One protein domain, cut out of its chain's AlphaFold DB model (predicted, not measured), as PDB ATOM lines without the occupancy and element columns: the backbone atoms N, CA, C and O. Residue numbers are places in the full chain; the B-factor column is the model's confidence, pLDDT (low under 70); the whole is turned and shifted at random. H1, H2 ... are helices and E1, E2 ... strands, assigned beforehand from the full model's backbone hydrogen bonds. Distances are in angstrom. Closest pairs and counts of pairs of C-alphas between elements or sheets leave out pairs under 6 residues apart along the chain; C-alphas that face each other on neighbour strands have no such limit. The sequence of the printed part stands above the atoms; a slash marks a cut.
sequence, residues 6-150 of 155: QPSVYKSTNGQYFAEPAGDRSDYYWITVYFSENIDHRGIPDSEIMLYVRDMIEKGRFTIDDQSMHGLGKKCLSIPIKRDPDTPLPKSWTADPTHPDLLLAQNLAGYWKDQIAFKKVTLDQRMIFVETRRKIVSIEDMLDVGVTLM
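Overview. This is residues 6 to 150 of the 155 residues of an uncharacterized protein of Penicillium roqueforti (strain FM164) (UniProt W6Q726). Two long helices, H1 and H2, lie side by side and opposite ways over one face of a small sheet, E4 E3 E5, whose strands they cross. A second small sheet, E2 E1 E6, packs at the end of this helix pair where H1 begins and H2 ends, and the short helix H3 touches strands of both sheets. The printed part has 145 residues, with three named helices and six named strands in the order E1 E2 E3 H1 E4 E5 H2 E6 H3. Both sheets, ordered E2 E1 E6 and E4 E3 E5, are antiparallel; the class is mixed, helices and strands, with under half of the residues in named elements. The whole is compact and rounded, with a radius of gyration of the C-alphas of 14.3 A and spans of 38 by 33 by 30 A.

Arrangement. E1, residues 6 to 12, is the inner strand between the edge strands E2, residues 17 to 21, and E6, residues 121 to 123. E1 and E2 form a hairpin, with N 8 and O 18 2.9 A apart; between E1 and E6, N 11 and O 122 are 2.8 A apart, both within hydrogen-bond range. In the other sheet E3, residues 28 to 34, is the inner strand between E4, residues 63 to 65, and E5, residues 76 to 82; N 31 and O 79 are 3.0 A apart, and N 30 and O 65 2.8 A, within hydrogen-bond range. The closest C-alphas of E2 and E5 are those of Pro 21 and Pro 80, 7.2 A apart. H1, residues 46 to 58, is on the sheet E4 E3 E5 at a height of 9.7 A and runs across the strands, at 64 degrees to E5 on the local plane. H2, residues 100 to 117, is on the same face at a height of 10.0 A and only just slantwise to the strands, at 57 degrees to E5 on the local plane. H1 and H2 on one face of the sheet E4 E3 E5 form two layers with it, one of helices and one of strands. H1 and H2 touch at a shallow tilt of 15 degrees, opposite ways, their closest C-alphas those of Ser 47 and Lys 113, 4.7 A apart. H2 is also on the sheet E2 E1 E6; its closest C-alphas to E6 are those of Gln 115 and Val 121, 5.6 A apart. H3, residues 125 to 129, only grazes both sheets; it is apart from H2. In H1, H2 and H3 every O i to N i+4 pair is within hydrogen-bond range.

Along the chain. E1 begins at C-alpha 6, (154.335, 156.636, 184.232), and is 15.3 A long. E3 measures 19.0 A, H1 18.8 A and E5 19.4 A. H2 measures 25.5 A from C-alpha 100 at (152.420, 145.636, 161.850). H3 ends at C-alpha 129, (136.632, 157.408, 181.711).

Size, cuts and confidence. The C-alphas of Gly 43 and Asp 86 are farthest apart, 41.8 A. The printed part has no cut. The links E3 to H1 and E5 to H2 are long, with 11 and 17 residues. Residues 130 to 150 hold no named element, and pLDDT is under 70 at residues 144 to 150.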
ATOM      1  N   GLN A   6     155.508 156.149 183.521       88.44
ATOM      2  CA  GLN A   6     154.335 156.636 184.232       88.44
ATOM      3  C   GLN A   6     153.389 155.466 184.557       88.44
ATOM      4  O   GLN A   6     153.549 154.379 183.995       88.44
ATOM      5  N   PRO A   7     152.408 155.655 185.454       90.19
ATOM      6  CA  PRO A   7     151.417 154.626 185.749       90.19
ATOM      7  C   PRO A   7     150.527 154.375 184.531       90.19
ATOM      8  O   PRO A   7     149.972 155.322 183.976       90.19
ATOM      9  N   SER A   8     150.364 153.112 184.147       91.75
ATOM     10  CA  SER A   8     149.430 152.713 183.089       91.75
ATOM     11  C   SER A   8     147.993 152.599 183.600       91.75
ATOM     12  O   SER A   8     147.724 152.656 184.800       91.75
ATOM     13  N   VAL A   9     147.047 152.360 182.692       93.94
ATOM     14  CA  VAL A   9     145.677 151.965 183.065       93.94
ATOM     15  C   VAL A   9     145.595 150.552 183.644       93.94
ATOM     16  O   VAL A   9     144.563 150.195 184.202       93.94
ATOM     17  N   TYR A  10     146.636 149.729 183.520       93.62
ATOM     18  CA  TYR A  10     146.620 148.354 184.003       93.62
ATOM     19  C   TYR A  10     147.071 148.298 185.459       93.62
ATOM     20  O   TYR A  10     148.063 148.916 185.862       93.62
ATOM     21  N   LYS A  11     146.372 147.487 186.249       92.75
ATOM     22  CA  LYS A  11     146.681 147.244 187.654       92.75
ATOM     23  C   LYS A  11     146.709 145.760 187.960       92.75
ATOM     24  O   LYS A  11     145.855 145.013 187.490       92.75
ATOM     25  N   SER A  12     147.632 145.319 188.797       89.62
ATOM     26  CA  SER A  12     147.533 143.999 189.423       89.62
ATOM     27  C   SER A  12     146.328 143.937 190.364       89.62
ATOM     28  O   SER A  12     145.774 144.955 190.786       89.62
ATOM     29  N   THR A  13     145.933 142.728 190.757       87.88
ATOM     30  CA  THR A  13     144.809 142.519 191.685       87.88
ATOM     31  C   THR A  13     145.035 143.080 193.090       87.88
ATOM     32  O   THR A  13     144.066 143.334 193.798       87.88
ATOM     33  N   ASN A  14     146.287 143.325 193.490       87.12
ATOM     34  CA  ASN A  14     146.622 144.021 194.738       87.12
ATOM     35  C   ASN A  14     146.597 145.560 194.602       87.12
ATOM     36  O   ASN A  14     146.849 146.267 195.574       87.12
ATOM     37  N   GLY A  15     146.287 146.090 193.413       87.12
ATOM     38  CA  GLY A  15     146.119 147.518 193.176       87.12
ATOM     39  C   GLY A  15     147.393 148.292 192.829       87.12
ATOM     40  O   GLY A  15     147.304 149.519 192.738       87.12
ATOM     41  N   GLN A  16     148.529 147.629 192.602       87.81
ATOM     42  CA  GLN A  16     149.734 148.272 192.065       87.81
ATOM     43  C   GLN A  16     149.584 148.541 190.564       87.81
ATOM     44  O   GLN A  16     148.948 147.770 189.845       87.81
ATOM     45  N   TYR A  17     150.151 149.653 190.096       90.19
ATOM     46  CA  TYR A  17     150.129 150.023 188.682       90.19
ATOM     47  C   TYR A  17     151.257 149.338 187.928       90.19
ATOM     48  O   TYR A  17     152.375 149.260 188.427       90.19
ATOM     49  N   PHE A  18     150.975 148.905 186.707       90.06
ATOM     50  CA  PHE A  18     152.015 148.558 185.748       90.06
ATOM     51  C   PHE A  18     152.613 149.836 185.150       90.06
ATOM     52  O   PHE A  18     151.882 150.803 184.918       90.06
ATOM     53  N   ALA A  19     153.919 149.845 184.898       89.19
ATOM     54  CA  ALA A  19     154.598 150.967 184.254       89.19
ATOM     55  C   ALA A  19     154.314 151.030 182.739       89.19
ATOM     56  O   ALA A  19     154.358 150.027 182.037       89.19
ATOM     57  N   GLU A  20     154.092 152.218 182.192       89.81
ATOM     58  CA  GLU A  20     154.115 152.458 180.743       89.81
ATOM     59  C   GLU A  20     155.109 153.574 180.403       89.81
ATOM     60  O   GLU A  20     155.514 154.319 181.304       89.81
ATOM     61  N   PRO A  21     155.544 153.709 179.135       90.62
ATOM     62  CA  PRO A  21     156.410 154.809 178.726       90.62
ATOM     63  C   PRO A  21     155.804 156.162 179.110       90.62
ATOM     64  O   PRO A  21     154.607 156.387 178.945       90.62
ATOM     65  N   ALA A  22     156.629 157.070 179.628       87.25
ATOM     66  CA  ALA A  22     156.193 158.438 179.878       87.25
ATOM     67  C   ALA A  22     155.881 159.166 178.560       87.25
ATOM     68  O   ALA A  22     156.517 158.914 177.536       87.25
ATOM     69  N   GLY A  23     154.920 160.092 178.588       83.75
ATOM     70  CA  GLY A  23     154.473 160.811 177.386       83.75
ATOM     71  C   GLY A  23     155.500 161.750 176.737       83.75
ATOM     72  O   GLY A  23     155.222 162.301 175.685       83.75
ATOM     73  N   ASP A  24     156.670 161.967 177.342       84.31
ATOM     74  CA  ASP A  24     157.779 162.733 176.751       84.31
ATOM     75  C   ASP A  24     158.778 161.845 175.980       84.31
ATOM     76  O   ASP A  24     159.795 162.329 175.474       84.31
ATOM     77  N   ARG A  25     158.504 160.539 175.876       88.81
ATOM     78  CA  ARG A  25     159.352 159.585 175.162       88.81
ATOM     79  C   ARG A  25     159.082 159.575 173.662       88.81
ATOM     80  O   ARG A  25     158.137 158.956 173.195       88.81
ATOM     81  N   SER A  26     160.007 160.154 172.901       89.69
ATOM     82  CA  SER A  26     159.936 160.237 171.434       89.69
ATOM     83  C   SER A  26     160.121 158.911 170.686       89.69
ATOM     84  O   SER A  26     159.886 158.850 169.484       89.69
ATOM     85  N   ASP A  27     160.608 157.860 171.348       91.44
ATOM     86  CA  ASP A  27     160.737 156.520 170.762       91.44
ATOM     87  C   ASP A  27     159.483 155.658 170.963       91.44
ATOM     88  O   ASP A  27     159.506 154.463 170.673       91.44
ATOM     89  N   TYR A  28     158.397 156.260 171.444       94.38
ATOM     90  CA  TYR A  28     157.070 155.668 171.490       94.38
ATOM     91  C   TYR A  28     156.062 156.603 170.835       94.38
ATOM     92  O   TYR A  28     156.252 157.815 170.761       94.38
ATOM     93  N   TYR A  29     154.977 156.015 170.361       95.81
ATOM     94  CA  TYR A  29     153.740 156.713 170.046       95.81
ATOM     95  C   TYR A  29     152.572 155.848 170.529       95.81
ATOM     96  O   TYR A  29     152.762 154.693 170.919       95.81
ATOM     97  N   TRP A  30     151.360 156.389 170.531       96.81
ATOM     98  CA  TRP A  30     150.197 155.716 171.093       96.81
ATOM     99  C   TRP A  30     149.108 155.532 170.051       96.81
ATOM    100  O   TRP A  30     148.737 156.470 169.352       96.81
ATOM    101  N   ILE A  31     148.566 154.318 169.990       98.12
ATOM    102  CA  ILE A  31     147.304 154.043 169.304       98.12
ATOM    103  C   ILE A  31     146.193 154.244 170.327       98.12
ATOM    104  O   ILE A  31     146.073 153.471 171.282       98.12
ATOM    105  N   THR A  32     145.394 155.291 170.148       98.25
ATOM    106  CA  THR A  32     144.336 155.661 171.089       98.25
ATOM    107  C   THR A  32     142.965 155.333 170.523       98.25
ATOM    108  O   THR A  32     142.600 155.757 169.428       98.25
ATOM    109  N   VAL A  33     142.169 154.615 171.311       98.38
ATOM    110  CA  VAL A  33     140.749 154.385 171.045       98.38
ATOM    111  C   VAL A  33     139.932 155.276 171.967       98.38
ATOM    112  O   VAL A  33     140.041 155.184 173.192       98.38
ATOM    113  N   TYR A  34     139.092 156.121 171.374       96.88
ATOM    114  CA  TYR A  34     138.138 156.949 172.106       96.88
ATOM    115  C   TYR A  34     136.807 156.223 172.264       96.88
ATOM    116  O   TYR A  34     136.268 155.650 171.317       96.88
ATOM    117  N   PHE A  35     136.252 156.297 173.468       95.12
ATOM    118  CA  PHE A  35     134.898 155.852 173.755       95.12
ATOM    119  C   PHE A  35     133.919 157.005 173.526       95.12
ATOM    120  O   PHE A  35     134.269 158.179 173.652       95.12
ATOM    121  N   SER A  36     132.663 156.670 173.225       90.12
ATOM    122  CA  SER A  36     131.592 157.665 173.115       90.12
ATOM    123  C   SER A  36     131.474 158.490 174.400       90.12
ATOM    124  O   SER A  36     131.460 157.938 175.502       90.12
ATOM    125  N   GLU A  37     131.308 159.807 174.273       84.00
ATOM    126  CA  GLU A  37     131.102 160.699 175.423       84.00
ATOM    127  C   GLU A  37     129.865 160.315 176.245       84.00
ATOM    128  O   GLU A  37     129.847 160.502 177.462       84.00
ATOM    129  N   ASN A  38     128.881 159.679 175.608       83.81
ATOM    130  CA  ASN A  38     127.628 159.259 176.232       83.81
ATOM    131  C   ASN A  38     127.674 157.841 176.813       83.81
ATOM    132  O   ASN A  38     126.656 157.361 177.306       83.81
ATOM    133  N   ILE A  39     128.816 157.144 176.748       82.88
ATOM    134  CA  ILE A  39     128.909 155.800 177.318       82.88
ATOM    135  C   ILE A  39     128.791 155.866 178.849       82.88
ATOM    136  O   ILE A  39     129.543 156.592 179.520       82.88
ATOM    137  N   ASP A  40     127.846 155.098 179.395       83.88
ATOM    138  CA  ASP A  40     127.821 154.769 180.817       83.88
ATOM    139  C   ASP A  40     128.762 153.587 181.034       83.88
ATOM    140  O   ASP A  40     128.467 152.456 180.656       83.88
ATOM    141  N   HIS A  41     129.935 153.872 181.589       82.44
ATOM    142  CA  HIS A  41     130.968 152.868 181.824       82.44
ATOM    143  C   HIS A  41     130.719 152.047 183.094       82.44
ATOM    144  O   HIS A  41     131.425 151.072 183.350       82.44
ATOM    145  N   ARG A  42     129.725 152.421 183.913       84.81
ATOM    146  CA  ARG A  42     129.443 151.728 185.171       84.81
ATOM    147  C   ARG A  42     128.997 150.298 184.887       84.81
ATOM    148  O   ARG A  42     127.992 150.066 184.227       84.81
ATOM    149  N   GLY A  43     129.740 149.344 185.439       86.38
ATOM    150  CA  GLY A  43     129.434 147.922 185.304       86.38
ATOM    151  C   GLY A  43     129.907 147.289 183.996       86.38
ATOM    152  O   GLY A  43     129.653 146.102 183.809       86.38
ATOM    153  N   ILE A  44     130.617 148.020 183.123       92.31
ATOM    154  CA  ILE A  44     131.293 147.396 181.982       92.31
ATOM    155  C   ILE A  44     132.466 146.564 182.526       92.31
ATOM    156  O   ILE A  44     133.327 147.118 183.216       92.31
ATOM    157  N   PRO A  45     132.529 145.251 182.241       95.12
ATOM    158  CA  PRO A  45     133.670 144.433 182.631       95.12
ATOM    159  C   PRO A  45     134.953 144.888 181.928       95.12
ATOM    160  O   PRO A  45     134.946 145.179 180.733       95.12
ATOM    161  N   ASP A  46     136.079 144.862 182.637       96.38
ATOM    162  CA  ASP A  46     137.389 145.247 182.093       96.38
ATOM    163  C   ASP A  46     137.765 144.474 180.813       96.38
ATOM    164  O   ASP A  46     138.361 145.026 179.888       96.38
ATOM    165  N   SER A  47     137.376 143.199 180.717       95.31
ATOM    166  CA  SER A  47     137.614 142.380 179.524       95.31
ATOM    167  C   SER A  47     136.821 142.870 178.308       95.31
ATOM    168  O   SER A  47     137.336 142.829 177.194       95.31
ATOM    169  N   GLU A  48     135.597 143.365 178.511       96.75
ATOM    170  CA  GLU A  48     134.770 143.933 177.437       96.75
ATOM    171  C   GLU A  48     135.348 145.260 176.938       96.75
ATOM    172  O   GLU A  48     135.311 145.541 175.743       96.75
ATOM    173  N   ILE A  49     135.961 146.049 177.827       97.12
ATOM    174  CA  ILE A  49     136.688 147.266 177.441       97.12
ATOM    175  C   ILE A  49     137.845 146.913 176.502       97.12
ATOM    176  O   ILE A  49     137.981 147.522 175.442       97.12
ATOM    177  N   MET A  50     138.658 145.909 176.846       97.69
ATOM    178  CA  MET A  50     139.784 145.506 175.995       97.69
ATOM    179  C   MET A  50     139.335 144.864 174.677       97.69
ATOM    180  O   MET A  50     139.963 145.103 173.645       97.69
ATOM    181  N   LEU A  51     138.239 144.094 174.685       97.75
ATOM    182  CA  LEU A  51     137.629 143.575 173.459       97.75
ATOM    183  C   LEU A  51     137.169 144.721 172.548       97.75
ATOM    184  O   LEU A  51     137.516 144.746 171.372       97.75
ATOM    185  N   TYR A  52     136.476 145.715 173.107       97.38
ATOM    186  CA  TYR A  52     136.064 146.905 172.369       97.38
ATOM    187  C   TYR A  52     137.255 147.653 171.760       97.38
ATOM    188  O   TYR A  52     137.209 148.024 170.589       97.38
ATOM    189  N   VAL A  53     138.334 147.860 172.525       98.25
ATOM    190  CA  VAL A  53     139.552 148.523 172.029       98.25
ATOM    191  C   VAL A  53     140.128 147.771 170.832       98.25
ATOM    192  O   VAL A  53     140.397 148.389 169.803       98.25
ATOM    193  N   ARG A  54     140.266 146.444 170.937       98.25
ATOM    194  CA  ARG A  54     140.740 145.598 169.835       98.25
ATOM    195  C   ARG A  54     139.874 145.776 168.583       98.25
ATOM    196  O   ARG A  54     140.409 146.081 167.520       98.25
ATOM    197  N   ASP A  55     138.557 145.649 168.727       98.19
ATOM    198  CA  ASP A  55     137.599 145.771 167.624       98.19
ATOM    199  C   ASP A  55     137.619 147.163 166.977       98.19
ATOM    200  O   ASP A  55     137.395 147.304 165.773       98.19
ATOM    201  N   MET A  56     137.827 148.221 167.766       98.31
ATOM    202  CA  MET A  56     137.921 149.581 167.235       98.31
ATOM    203  C   MET A  56     139.195 149.763 166.417       98.31
ATOM    204  O   MET A  56     139.121 150.364 165.348       98.31
ATOM    205  N   ILE A  57     140.326 149.207 166.855       98.44
ATOM    206  CA  ILE A  57     141.573 149.249 166.081       98.44
ATOM    207  C   ILE A  57     141.398 148.508 164.751       98.44
ATOM    208  O   ILE A  57     141.700 149.075 163.702       98.44
ATOM    209  N   GLU A  58     140.832 147.298 164.779       97.62
ATOM    210  CA  GLU A  58     140.537 146.506 163.574       97.62
ATOM    211  C   GLU A  58     139.659 147.282 162.575       97.62
ATOM    212  O   GLU A  58     139.910 147.289 161.371       97.62
ATOM    213  N   LYS A  59     138.657 148.011 163.080       97.94
ATOM    214  CA  LYS A  59     137.741 148.835 162.272       97.94
ATOM    215  C   LYS A  59     138.324 150.191 161.862       97.94
ATOM    216  O   LYS A  59     137.601 150.999 161.277       97.94
ATOM    217  N   GLY A  60     139.583 150.480 162.190       97.62
ATOM    218  CA  GLY A  60     140.212 151.763 161.885       97.62
ATOM    219  C   GLY A  60     139.734 152.928 162.749       97.62
ATOM    220  O   GLY A  60     139.927 154.075 162.378       97.62
ATOM    221  N   ARG A  61     139.069 152.683 163.880       98.12
ATOM    222  CA  ARG A  61     138.517 153.711 164.779       98.12
ATOM    223  C   ARG A  61     139.493 154.054 165.903       98.12
ATOM    224  O   ARG A  61     139.221 153.809 167.076       98.12
ATOM    225  N   PHE A  62     140.627 154.626 165.519       98.38
ATOM    226  CA  PHE A  62     141.693 155.034 166.430       98.38
ATOM    227  C   PHE A  62     142.390 156.316 165.949       98.38
ATOM    228  O   PHE A  62     142.271 156.708 164.782       98.38
ATOM    229  N   THR A  63     143.167 156.927 166.840       98.31
ATOM    230  CA  THR A  63     144.132 157.992 166.530       98.31
ATOM    231  C   THR A  63     145.553 157.568 166.857       98.31
ATOM    232  O   THR A  63     145.771 156.627 167.620       98.31
ATOM    233  N   ILE A  64     146.506 158.281 166.265       97.75
ATOM    234  CA  ILE A  64     147.929 158.197 166.574       97.75
ATOM    235  C   ILE A  64     148.330 159.455 167.329       97.75
ATOM    236  O   ILE A  64     148.210 160.553 166.788       97.75
ATOM    237  N   ASP A  65     148.798 159.276 168.560       96.00
ATOM    238  CA  ASP A  65     149.167 160.357 169.472       96.00
ATOM    239  C   ASP A  65     150.639 160.232 169.902       96.00
ATOM    240  O   ASP A  65     151.214 159.142 169.922       96.00
ATOM    241  N   ASP A  66     151.258 161.357 170.256       93.62
ATOM    242  CA  ASP A  66     152.645 161.438 170.741       93.62
ATOM    243  C   ASP A  66     152.796 161.067 172.226       93.62
ATOM    244  O   ASP A  66     153.908 160.910 172.719       93.62
ATOM    245  N   GLN A  67     151.677 160.906 172.931       92.81
ATOM    246  CA  GLN A  67     151.603 160.535 174.338       92.81
ATOM    247  C   GLN A  67     150.311 159.769 174.635       92.81
ATOM    248  O   GLN A  67     149.363 159.781 173.848       92.81
ATOM    249  N   SER A  68     150.225 159.156 175.819       92.75
ATOM    250  CA  SER A  68     148.952 158.606 176.283       92.75
ATOM    251  C   SER A  68     147.932 159.710 176.579       92.75
ATOM    252  O   SER A  68     148.233 160.722 177.226       92.75
ATOM    253  N   MET A  69     146.704 159.486 176.106       94.50
ATOM    254  CA  MET A  69     145.580 160.418 176.235       94.50
ATOM    255  C   MET A  69     144.652 160.067 177.405       94.50
ATOM    256  O   MET A  69     143.901 160.918 177.892       94.50
ATOM    257  N   HIS A  70     144.715 158.824 177.887       93.44
ATOM    258  CA  HIS A  70     144.011 158.410 179.095       93.44
ATOM    259  C   HIS A  70     144.578 159.147 180.322       93.44
ATOM    260  O   HIS A  70     145.746 159.531 180.366       93.44
ATOM    261  N   GLY A  71     143.740 159.406 181.326       88.38
ATOM    262  CA  GLY A  71     144.114 160.228 182.484       88.38
ATOM    263  C   GLY A  71     144.234 161.733 182.198       88.38
ATOM    264  O   GLY A  71     144.631 162.485 183.086       88.38
ATOM    265  N   LEU A  72     143.880 162.190 180.988       88.88
ATOM    266  CA  LEU A  72     143.821 163.610 180.598       88.88
ATOM    267  C   LEU A  72     142.378 164.101 180.370       88.88
ATOM    268  O   LEU A  72     142.131 165.020 179.591       88.88
ATOM    269  N   GLY A  73     141.394 163.466 181.012       84.50
ATOM    270  CA  GLY A  73     139.972 163.815 180.899       84.50
ATOM    271  C   GLY A  73     139.319 163.371 179.591       84.50
ATOM    272  O   GLY A  73     138.170 163.715 179.322       84.50
ATOM    273  N   LYS A  74     140.041 162.614 178.761       88.38
ATOM    274  CA  LYS A  74     139.520 162.002 177.541       88.38
ATOM    275  C   LYS A  74     139.036 160.595 177.862       88.38
ATOM    276  O   LYS A  74     139.802 159.804 178.407       88.38
ATOM    277  N   LYS A  75     137.789 160.275 177.493       93.94
ATOM    278  CA  LYS A  75     137.260 158.908 177.577       93.94
ATOM    279  C   LYS A  75     137.966 158.034 176.545       93.94
ATOM    280  O   LYS A  75     137.506 157.943 175.409       93.94
ATOM    281  N   CYS A  76     139.108 157.455 176.892       96.06
ATOM    282  CA  CYS A  76     139.949 156.735 175.940       96.06
ATOM    283  C   CYS A  76     140.903 155.754 176.619       96.06
ATOM    284  O   CYS A  76     141.161 155.831 177.819       96.06
ATOM    285  N   LEU A  77     141.441 154.839 175.817       97.06
ATOM    286  CA  LEU A  77     142.563 153.984 176.179       97.06
ATOM    287  C   LEU A  77     143.628 154.113 175.093       97.06
ATOM    288  O   LEU A  77     143.315 154.051 173.905       97.06
ATOM    289  N   SER A  78     144.877 154.290 175.515       96.88
ATOM    290  CA  SER A  78     146.026 154.485 174.628       96.88
ATOM    291  C   SER A  78     146.986 153.315 174.797       96.88
ATOM    292  O   SER A  78     147.415 153.046 175.916       96.88
ATOM    293  N   ILE A  79     147.322 152.631 173.705       96.31
ATOM    294  CA  ILE A  79     148.276 151.518 173.692       96.31
ATOM    295  C   ILE A  79     149.630 152.049 173.206       96.31
ATOM    296  O   ILE A  79     149.692 152.539 172.076       96.31
ATOM    297  N   PRO A  80     150.698 151.971 174.020       95.31
ATOM    298  CA  PRO A  80     152.026 152.402 173.600       95.31
ATOM    299  C   PRO A  80     152.606 151.439 172.562       95.31
ATOM    300  O   PRO A  80     152.600 150.224 172.761       95.31
ATOM    301  N   ILE A  81     153.173 151.990 171.494       95.06
ATOM    302  CA  ILE A  81     153.929 151.274 170.468       95.06
ATOM    303  C   ILE A  81     155.326 151.867 170.401       95.06
ATOM    304  O   ILE A  81     155.497 153.082 170.294       95.06
ATOM    305  N   LYS A  82     156.338 151.003 170.467       93.31
ATOM    306  CA  LYS A  82     157.724 151.426 170.292       93.31
ATOM    307  C   LYS A  82     157.957 151.775 168.825       93.31
ATOM    308  O   LYS A  82     157.681 150.967 167.946       93.31
ATOM    309  N   ARG A  83     158.475 152.972 168.563       91.50
ATOM    310  CA  ARG A  83     158.751 153.469 167.216       91.50
ATOM    311  C   ARG A  83     159.884 152.660 166.583       91.50
ATOM    312  O   ARG A  83     161.029 152.752 167.021       91.50
ATOM    313  N   ASP A  84     159.569 151.947 165.510       93.25
ATOM    314  CA  ASP A  84     160.548 151.447 164.546       93.25
ATOM    315  C   ASP A  84     160.684 152.451 163.384       93.25
ATOM    316  O   ASP A  84     159.731 152.604 162.619       93.25
ATOM    317  N   PRO A  85     161.822 153.157 163.233       91.19
ATOM    318  CA  PRO A  85     162.010 154.163 162.188       91.19
ATOM    319  C   PRO A  85     161.710 153.677 160.764       91.19
ATOM    320  O   PRO A  85     161.258 154.492 159.956       91.19
ATOM    321  N   ASP A  86     161.915 152.388 160.483       94.06
ATOM    322  CA  ASP A  86     161.753 151.800 159.148       94.06
ATOM    323  C   ASP A  86     160.293 151.446 158.827       94.06
ATOM    324  O   ASP A  86     159.900 151.357 157.661       94.06
ATOM    325  N   THR A  87     159.454 151.310 159.853       93.50
ATOM    326  CA  THR A  87     158.016 151.095 159.704       93.50
ATOM    327  C   THR A  87     157.316 152.454 159.549       93.50
ATOM    328  O   THR A  87     157.509 153.333 160.390       93.50
ATOM    329  N   PRO A  88     156.522 152.714 158.493       95.56
ATOM    330  CA  PRO A  88     155.725 153.939 158.400       95.56
ATOM    331  C   PRO A  88     154.723 154.047 159.553       95.56
ATOM    332  O   PRO A  88     154.268 153.037 160.070       95.56
ATOM    333  N   LEU A  89     154.346 155.264 159.953       95.88
ATOM    334  CA  LEU A  89     153.274 155.410 160.938       95.88
ATOM    335  C   LEU A  89     151.920 155.034 160.315       95.88
ATOM    336  O   LEU A  89     151.629 155.471 159.190       95.88
ATOM    337  N   PRO A  90     151.053 154.318 161.052       96.38
ATOM    338  CA  PRO A  90     149.695 154.073 160.600       96.38
ATOM    339  C   PRO A  90     148.924 155.393 160.508       96.38
ATOM    340  O   PRO A  90     149.190 156.362 161.223       96.38
ATOM    341  N   LYS A  91     147.930 155.445 159.623       97.06
ATOM    342  CA  LYS A  91     147.066 156.621 159.485       97.06
ATOM    343  C   LYS A  91     145.895 156.516 160.454       97.06
ATOM    344  O   LYS A  91     145.191 155.512 160.470       97.06
ATOM    345  N   SER A  92     145.661 157.579 161.223       97.50
ATOM    346  CA  SER A  92     144.462 157.694 162.064       97.50
ATOM    347  C   SER A  92     143.192 157.504 161.229       97.50
ATOM    348  O   SER A  92     143.158 157.868 160.050       97.50
ATOM    349  N   TRP A  93     142.139 156.967 161.847       97.62
ATOM    350  CA  TRP A  93     140.825 156.767 161.219       97.62
ATOM    351  C   TRP A  93     140.828 155.893 159.954       97.62
ATOM    352  O   TRP A  93     139.918 155.981 159.130       97.62
ATOM    353  N   THR A  94     141.863 155.069 159.777       97.44
ATOM    354  CA  THR A  94     142.042 154.213 158.603       97.44
ATOM    355  C   THR A  94     142.195 152.769 159.056       97.44
ATOM    356  O   THR A  94     143.075 152.454 159.853       97.44
ATOM    357  N   ALA A  95     141.334 151.885 158.554       95.75
ATOM    358  CA  ALA A  95     141.502 150.454 158.761       95.75
ATOM    359  C   ALA A  95     142.660 149.961 157.889       95.75
ATOM    360  O   ALA A  95     142.655 150.170 156.676       95.75
ATOM    361  N   ASP A  96     143.635 149.311 158.512       96.62
ATOM    362  CA  ASP A  96     144.764 148.697 157.822       96.62
ATOM    363  C   ASP A  96     145.124 147.379 158.531       96.62
ATOM    364  O   ASP A  96     145.868 147.373 159.514       96.62
ATOM    365  N   PRO A  97     144.550 146.247 158.087       92.75
ATOM    366  CA  PRO A  97     144.742 144.963 158.750       92.75
ATOM    367  C   PRO A  97     146.143 144.378 158.530       92.75
ATOM    368  O   PRO A  97     146.457 143.351 159.125       92.75
ATOM    369  N   THR A  98     146.979 144.977 157.674       95.38
ATOM    370  CA  THR A  98     148.339 144.490 157.405       95.38
ATOM    371  C   THR A  98     149.413 145.342 158.072       95.38
ATOM    372  O   THR A  98     150.570 144.922 158.111       95.38
ATOM    373  N   HIS A  99     149.054 146.498 158.640       97.44
ATOM    374  CA  HIS A  99     150.004 147.341 159.351       97.44
ATOM    375  C   HIS A  99     150.530 146.637 160.615       97.44
ATOM    376  O   HIS A  99     149.741 146.341 161.523       97.44
ATOM    377  N   PRO A 100     151.853 146.414 160.745       96.19
ATOM    378  CA  PRO A 100     152.420 145.636 161.850       96.19
ATOM    379  C   PRO A 100     152.096 146.243 163.220       96.19
ATOM    380  O   PRO A 100     151.704 145.525 164.136       96.19
ATOM    381  N   ASP A 101     152.152 147.569 163.343       96.88
ATOM    382  CA  ASP A 101     151.845 148.242 164.609       96.88
ATOM    383  C   ASP A 101     150.366 148.166 165.017       96.88
ATOM    384  O   ASP A 101     150.056 148.084 166.207       96.88
ATOM    385  N   LEU A 102     149.433 148.145 164.054       97.75
ATOM    386  CA  LEU A 102     148.009 147.966 164.358       97.75
ATOM    387  C   LEU A 102     147.714 146.522 164.765       97.75
ATOM    388  O   LEU A 102     146.901 146.296 165.662       97.75
ATOM    389  N   LEU A 103     148.383 145.546 164.144       96.69
ATOM    390  CA  LEU A 103     148.322 144.142 164.554       96.69
ATOM    391  C   LEU A 103     148.897 143.954 165.959       96.69
ATOM    392  O   LEU A 103     148.282 143.291 166.793       96.69
ATOM    393  N   LEU A 104     150.033 144.588 166.258       95.81
ATOM    394  CA  LEU A 104     150.616 144.583 167.594       95.81
ATOM    395  C   LEU A 104     149.647 145.167 168.626       95.81
ATOM    396  O   LEU A 104     149.397 144.538 169.651       95.81
ATOM    397  N   ALA A 105     149.050 146.327 168.354       96.94
ATOM    398  CA  ALA A 105     148.095 146.939 169.274       96.94
ATOM    399  C   ALA A 105     146.868 146.051 169.534       96.94
ATOM    400  O   ALA A 105     146.435 145.909 170.678       96.94
ATOM    401  N   GLN A 106     146.343 145.394 168.496       97.31
ATOM    402  CA  GLN A 106     145.260 144.414 168.634       97.31
ATOM    403  C   GLN A 106     145.682 143.201 169.472       97.31
ATOM    404  O   GLN A 106     144.924 142.762 170.341       97.31
ATOM    405  N   ASN A 107     146.892 142.683 169.253       95.75
ATOM    406  CA  ASN A 107     147.441 141.562 170.014       95.75
ATOM    407  C   ASN A 107     147.646 141.929 171.486       95.75
ATOM    408  O   ASN A 107     147.288 141.144 172.361       95.75
ATOM    409  N   LEU A 108     148.143 143.134 171.775       95.25
ATOM    410  CA  LEU A 108     148.275 143.649 173.139       95.25
ATOM    411  C   LEU A 108     146.905 143.797 173.809       95.25
ATOM    412  O   LEU A 108     146.734 143.375 174.952       95.25
ATOM    413  N   ALA A 109     145.905 144.326 173.098       96.75
ATOM    414  CA  ALA A 109     144.541 144.401 173.614       96.75
ATOM    415  C   ALA A 109     143.969 143.005 173.931       96.75
ATOM    416  O   ALA A 109     143.385 142.800 174.997       96.75
ATOM    417  N   GLY A 110     144.200 142.024 173.052       96.25
ATOM    418  CA  GLY A 110     143.840 140.622 173.276       96.25
ATOM    419  C   GLY A 110     144.553 140.002 174.481       96.25
ATOM    420  O   GLY A 110     143.899 139.409 175.339       96.25
ATOM    421  N   TYR A 111     145.866 140.201 174.594       94.50
ATOM    422  CA  TYR A 111     146.669 139.727 175.720       94.50
ATOM    423  C   TYR A 111     146.135 140.252 177.055       94.50
ATOM    424  O   TYR A 111     145.899 139.474 177.981       94.50
ATOM    425  N   TRP A 112     145.897 141.562 177.157       94.25
ATOM    426  CA  TRP A 112     145.392 142.162 178.389       94.25
ATOM    427  C   TRP A 112     143.974 141.708 178.713       94.25
ATOM    428  O   TRP A 112     143.698 141.409 179.875       94.25
ATOM    429  N   LYS A 113     143.103 141.567 177.703       96.62
ATOM    430  CA  LYS A 113     141.783 140.947 177.879       96.62
ATOM    431  C   LYS A 113     141.908 139.580 178.551       96.62
ATOM    432  O   LYS A 113     141.157 139.289 179.480       96.62
ATOM    433  N   ASP A 114     142.848 138.752 178.105       92.38
ATOM    434  CA  ASP A 114     143.059 137.418 178.669       92.38
ATOM    435  C   ASP A 114     143.618 137.486 180.093       92.38
ATOM    436  O   ASP A 114     143.096 136.812 180.979       92.38
ATOM    437  N   GLN A 115     144.603 138.350 180.374       93.06
ATOM    438  CA  GLN A 115     145.102 138.533 181.748       93.06
ATOM    439  C   GLN A 115     143.996 138.993 182.716       93.06
ATOM    440  O   GLN A 115     143.958 138.549 183.869       93.06
ATOM    441  N   ILE A 116     143.080 139.842 182.248       94.31
ATOM    442  CA  ILE A 116     141.898 140.282 182.998       94.31
ATOM    443  C   ILE A 116     140.923 139.119 183.212       94.31
ATOM    444  O   ILE A 116     140.483 138.885 184.339       94.31
ATOM    445  N   ALA A 117     140.624 138.340 182.170       93.00
ATOM    446  CA  ALA A 117     139.745 137.172 182.267       93.00
ATOM    447  C   ALA A 117     140.296 136.115 183.244       93.00
ATOM    448  O   ALA A 117     139.541 135.513 184.010       93.00
ATOM    449  N   PHE A 118     141.623 135.951 183.292       90.31
ATOM    450  CA  PHE A 118     142.322 135.107 184.265       90.31
ATOM    451  C   PHE A 118     142.484 135.750 185.653       90.31
ATOM    452  O   PHE A 118     143.148 135.167 186.511       90.31
ATOM    453  N   LYS A 119     141.883 136.923 185.897       92.19
ATOM    454  CA  LYS A 119     141.923 137.657 187.174       92.19
ATOM    455  C   LYS A 119     143.345 137.947 187.662       92.19
ATOM    456  O   LYS A 119     143.606 137.932 188.861       92.19
ATOM    457  N   LYS A 120     144.277 138.193 186.741       89.00
ATOM    458  CA  LYS A 120     145.654 138.611 187.059       89.00
ATOM    459  C   LYS A 120     145.803 140.130 187.046       89.00
ATOM    460  O   LYS A 120     146.649 140.677 187.750       89.00
ATOM    461  N   VAL A 121     144.973 140.793 186.247       92.25
ATOM    462  CA  VAL A 121     145.028 142.226 185.958       92.25
ATOM    463  C   VAL A 121     143.614 142.803 186.035       92.25
ATOM    464  O   VAL A 121     142.636 142.104 185.792       92.25
ATOM    465  N   THR A 122     143.517 144.078 186.379       94.75
ATOM    466  CA  THR A 122     142.307 144.907 186.338       94.75
ATOM    467  C   THR A 122     142.637 146.218 185.629       94.75
ATOM    468  O   THR A 122     143.813 146.573 185.505       94.75
ATOM    469  N   LEU A 123     141.625 146.939 185.158       95.12
ATOM    470  CA  LEU A 123     141.784 148.274 184.594       95.12
ATOM    471  C   LEU A 123     141.442 149.346 185.629       95.12
ATOM    472  O   LEU A 123     140.443 149.280 186.345       95.12
ATOM    473  N   ASP A 124     142.234 150.411 185.649       94.25
ATOM    474  CA  ASP A 124     141.850 151.669 186.263       94.25
ATOM    475  C   ASP A 124     140.848 152.395 185.357       94.25
ATOM    476  O   ASP A 124     141.181 153.314 184.605       94.25
ATOM    477  N   GLN A 125     139.581 151.988 185.445       93.75
ATOM    478  CA  GLN A 125     138.497 152.616 184.691       93.75
ATOM    479  C   GLN A 125     138.352 154.117 184.986       93.75
ATOM    480  O   GLN A 125     137.838 154.857 184.148       93.75
ATOM    481  N   ARG A 126     138.841 154.615 186.134       91.75
ATOM    482  CA  ARG A 126     138.843 156.062 186.380       91.75
ATOM    483  C   ARG A 126     139.795 156.757 185.422       91.75
ATOM    484  O   ARG A 126     139.384 157.742 184.824       91.75
ATOM    485  N   MET A 127     141.003 156.231 185.212       92.69
ATOM    486  CA  MET A 127     141.939 156.786 184.222       92.69
ATOM    487  C   MET A 127     141.380 156.746 182.797       92.69
ATOM    488  O   MET A 127     141.636 157.662 182.022       92.69
ATOM    489  N   ILE A 128     140.582 155.727 182.471       94.44
ATOM    490  CA  ILE A 128     139.977 155.572 181.143       94.44
ATOM    491  C   ILE A 128     138.804 156.540 180.932       94.44
ATOM    492  O   ILE A 128     138.680 157.094 179.846       94.44
ATOM    493  N   PHE A 129     137.933 156.750 181.929       92.62
ATOM    494  CA  PHE A 129     136.632 157.408 181.711       92.62
ATOM    495  C   PHE A 129     136.387 158.721 182.465       92.62
ATOM    496  O   PHE A 129     135.430 159.422 182.127       92.62
ATOM    497  N   VAL A 130     137.166 159.038 183.504       86.50
ATOM    498  CA  VAL A 130     136.821 160.106 184.466       86.50
ATOM    499  C   VAL A 130     137.987 161.039 184.776       86.50
ATOM    500  O   VAL A 130     137.804 162.250 184.865       86.50
ATOM    501  N   GLU A 131     139.173 160.484 185.000       81.56
ATOM    502  CA  GLU A 131     140.318 161.192 185.555       81.56
ATOM    503  C   GLU A 131     140.783 162.301 184.610       81.56
ATOM    504  O   GLU A 131     141.030 162.075 183.426       81.56
ATOM    505  N   THR A 132     140.924 163.509 185.153       76.31
ATOM    506  CA  THR A 132     141.307 164.712 184.393       76.31
ATOM    507  C   THR A 132     142.767 165.104 184.591       76.31
ATOM    508  O   THR A 132     143.230 166.079 184.000       76.31
ATOM    509  N   ARG A 133     143.498 164.372 185.441       74.56
ATOM    510  CA  ARG A 133     144.898 164.638 185.777       74.56
ATOM    511  C   ARG A 133     145.695 163.344 185.806       74.56
ATOM    512  O   ARG A 133     145.246 162.341 186.354       74.56
ATOM    513  N   ARG A 134     146.930 163.395 185.302       74.12
ATOM    514  CA  ARG A 134     147.849 162.258 185.399       74.12
ATOM    515  C   ARG A 134     148.061 161.869 186.856       74.12
ATOM    516  O   ARG A 134     148.358 162.717 187.700       74.12
ATOM    517  N   LYS A 135     147.946 160.572 187.129       78.69
ATOM    518  CA  LYS A 135     148.337 160.014 188.419       78.69
ATOM    519  C   LYS A 135     149.850 160.058 188.558       78.69
ATOM    520  O   LYS A 135     150.582 159.794 187.609       78.69
ATOM    521  N   ILE A 136     150.297 160.378 189.765       77.62
ATOM    522  CA  ILE A 136     151.707 160.389 190.136       77.62
ATOM    523  C   ILE A 136     151.897 159.252 191.134       77.62
ATOM    524  O   ILE A 136     151.298 159.265 192.206       77.62
ATOM    525  N   VAL A 137     152.693 158.257 190.754       78.00
ATOM    526  CA  VAL A 137     153.074 157.113 191.595       78.00
ATOM    527  C   VAL A 137     154.591 156.985 191.506       78.00
ATOM    528  O   VAL A 137     155.163 157.254 190.446       78.00
ATOM    529  N   SER A 138     155.248 156.623 192.612       78.62
ATOM    530  CA  SER A 138     156.687 156.354 192.590       78.62
ATOM    531  C   SER A 138     156.983 155.174 191.670       78.62
ATOM    532  O   SER A 138     156.233 154.200 191.646       78.62
ATOM    533  N   ILE A 139     158.094 155.233 190.936       76.62
ATOM    534  CA  ILE A 139     158.517 154.127 190.070       76.62
ATOM    535  C   ILE A 139     158.785 152.839 190.850       76.62
ATOM    536  O   ILE A 139     158.513 151.759 190.342       76.62
ATOM    537  N   GLU A 140     159.242 152.960 192.094       78.00
ATOM    538  CA  GLU A 140     159.518 151.839 193.003       78.00
ATOM    539  C   GLU A 140     158.241 151.091 193.421       78.00
ATOM    540  O   GLU A 140     158.298 149.909 193.755       78.00
ATOM    541  N   ASP A 141     157.087 151.762 193.355       80.19
ATOM    542  CA  ASP A 141     155.778 151.201 193.706       80.19
ATOM    543  C   ASP A 141     155.030 150.633 192.488       80.19
ATOM    544  O   ASP A 141     153.950 150.044 192.631       80.19
ATOM    545  N   MET A 142     155.582 150.827 191.287       83.00
ATOM    546  CA  MET A 142     155.034 150.294 190.047       83.00
ATOM    547  C   MET A 142     155.604 148.908 189.762       83.00
ATOM    548  O   MET A 142     156.782 148.625 189.968       83.00
ATOM    549  N   LEU A 143     154.750 148.037 189.238       79.00
ATOM    550  CA  LEU A 143     155.187 146.769 188.690       79.00
ATOM    551  C   LEU A 143     155.922 147.046 187.388       79.00
ATOM    552  O   LEU A 143     155.352 147.617 186.449       79.00
ATOM    553  N   ASP A 144     157.179 146.608 187.340       69.25
ATOM    554  CA  ASP A 144     157.885 146.504 186.079       69.25
ATOM    555  C   ASP A 144     157.127 145.498 185.221       69.25
ATOM    556  O   ASP A 144     157.050 144.297 185.495       69.25
ATOM    557  N   VAL A 145     156.517 146.024 184.177       57.06
ATOM    558  CA  VAL A 145     156.059 145.222 183.063       57.06
ATOM    559  C   VAL A 145     157.318 145.003 182.273       57.06
ATOM    560  O   VAL A 145     157.620 145.784 181.373       57.06
ATOM    561  N   GLY A 146     158.097 144.011 182.714       44.44
ATOM    562  CA  GLY A 146     159.397 143.714 182.140       44.44
ATOM    563  C   GLY A 146     159.342 143.828 180.622       44.44
ATOM    564  O   GLY A 146     158.300 143.584 180.009       44.44
ATOM    565  N   VAL A 147     160.476 144.213 180.040       43.91
ATOM    566  CA  VAL A 147     160.786 144.347 178.602       43.91
ATOM    567  C   VAL A 147     159.925 143.467 177.666       43.91
ATOM    568  O   VAL A 147     159.577 143.899 176.577       43.91
ATOM    569  N   THR A 148     159.519 142.282 178.117       40.97
ATOM    570  CA  THR A 148     158.455 141.381 177.641       40.97
ATOM    571  C   THR A 148     157.157 141.994 177.076       40.97
ATOM    572  O   THR A 148     156.624 141.423 176.134       40.97
ATOM    573  N   LEU A 149     156.615 143.113 177.581       43.84
ATOM    574  CA  LEU A 149     155.432 143.762 176.958       43.84
ATOM    575  C   LEU A 149     155.791 144.820 175.904       43.84
ATOM    576  O   LEU A 149     154.925 145.272 175.157       43.84
ATOM    577  N   MET A 150     157.072 145.184 175.822       47.72
ATOM    578  CA  MET A 150     157.621 146.133 174.846       47.72
ATOM    579  C   MET A 150     158.484 145.450 173.772       47.72
ATOM    580  O   MET A 150     159.056 146.135 172.924       47.72
TER     581      MET A 150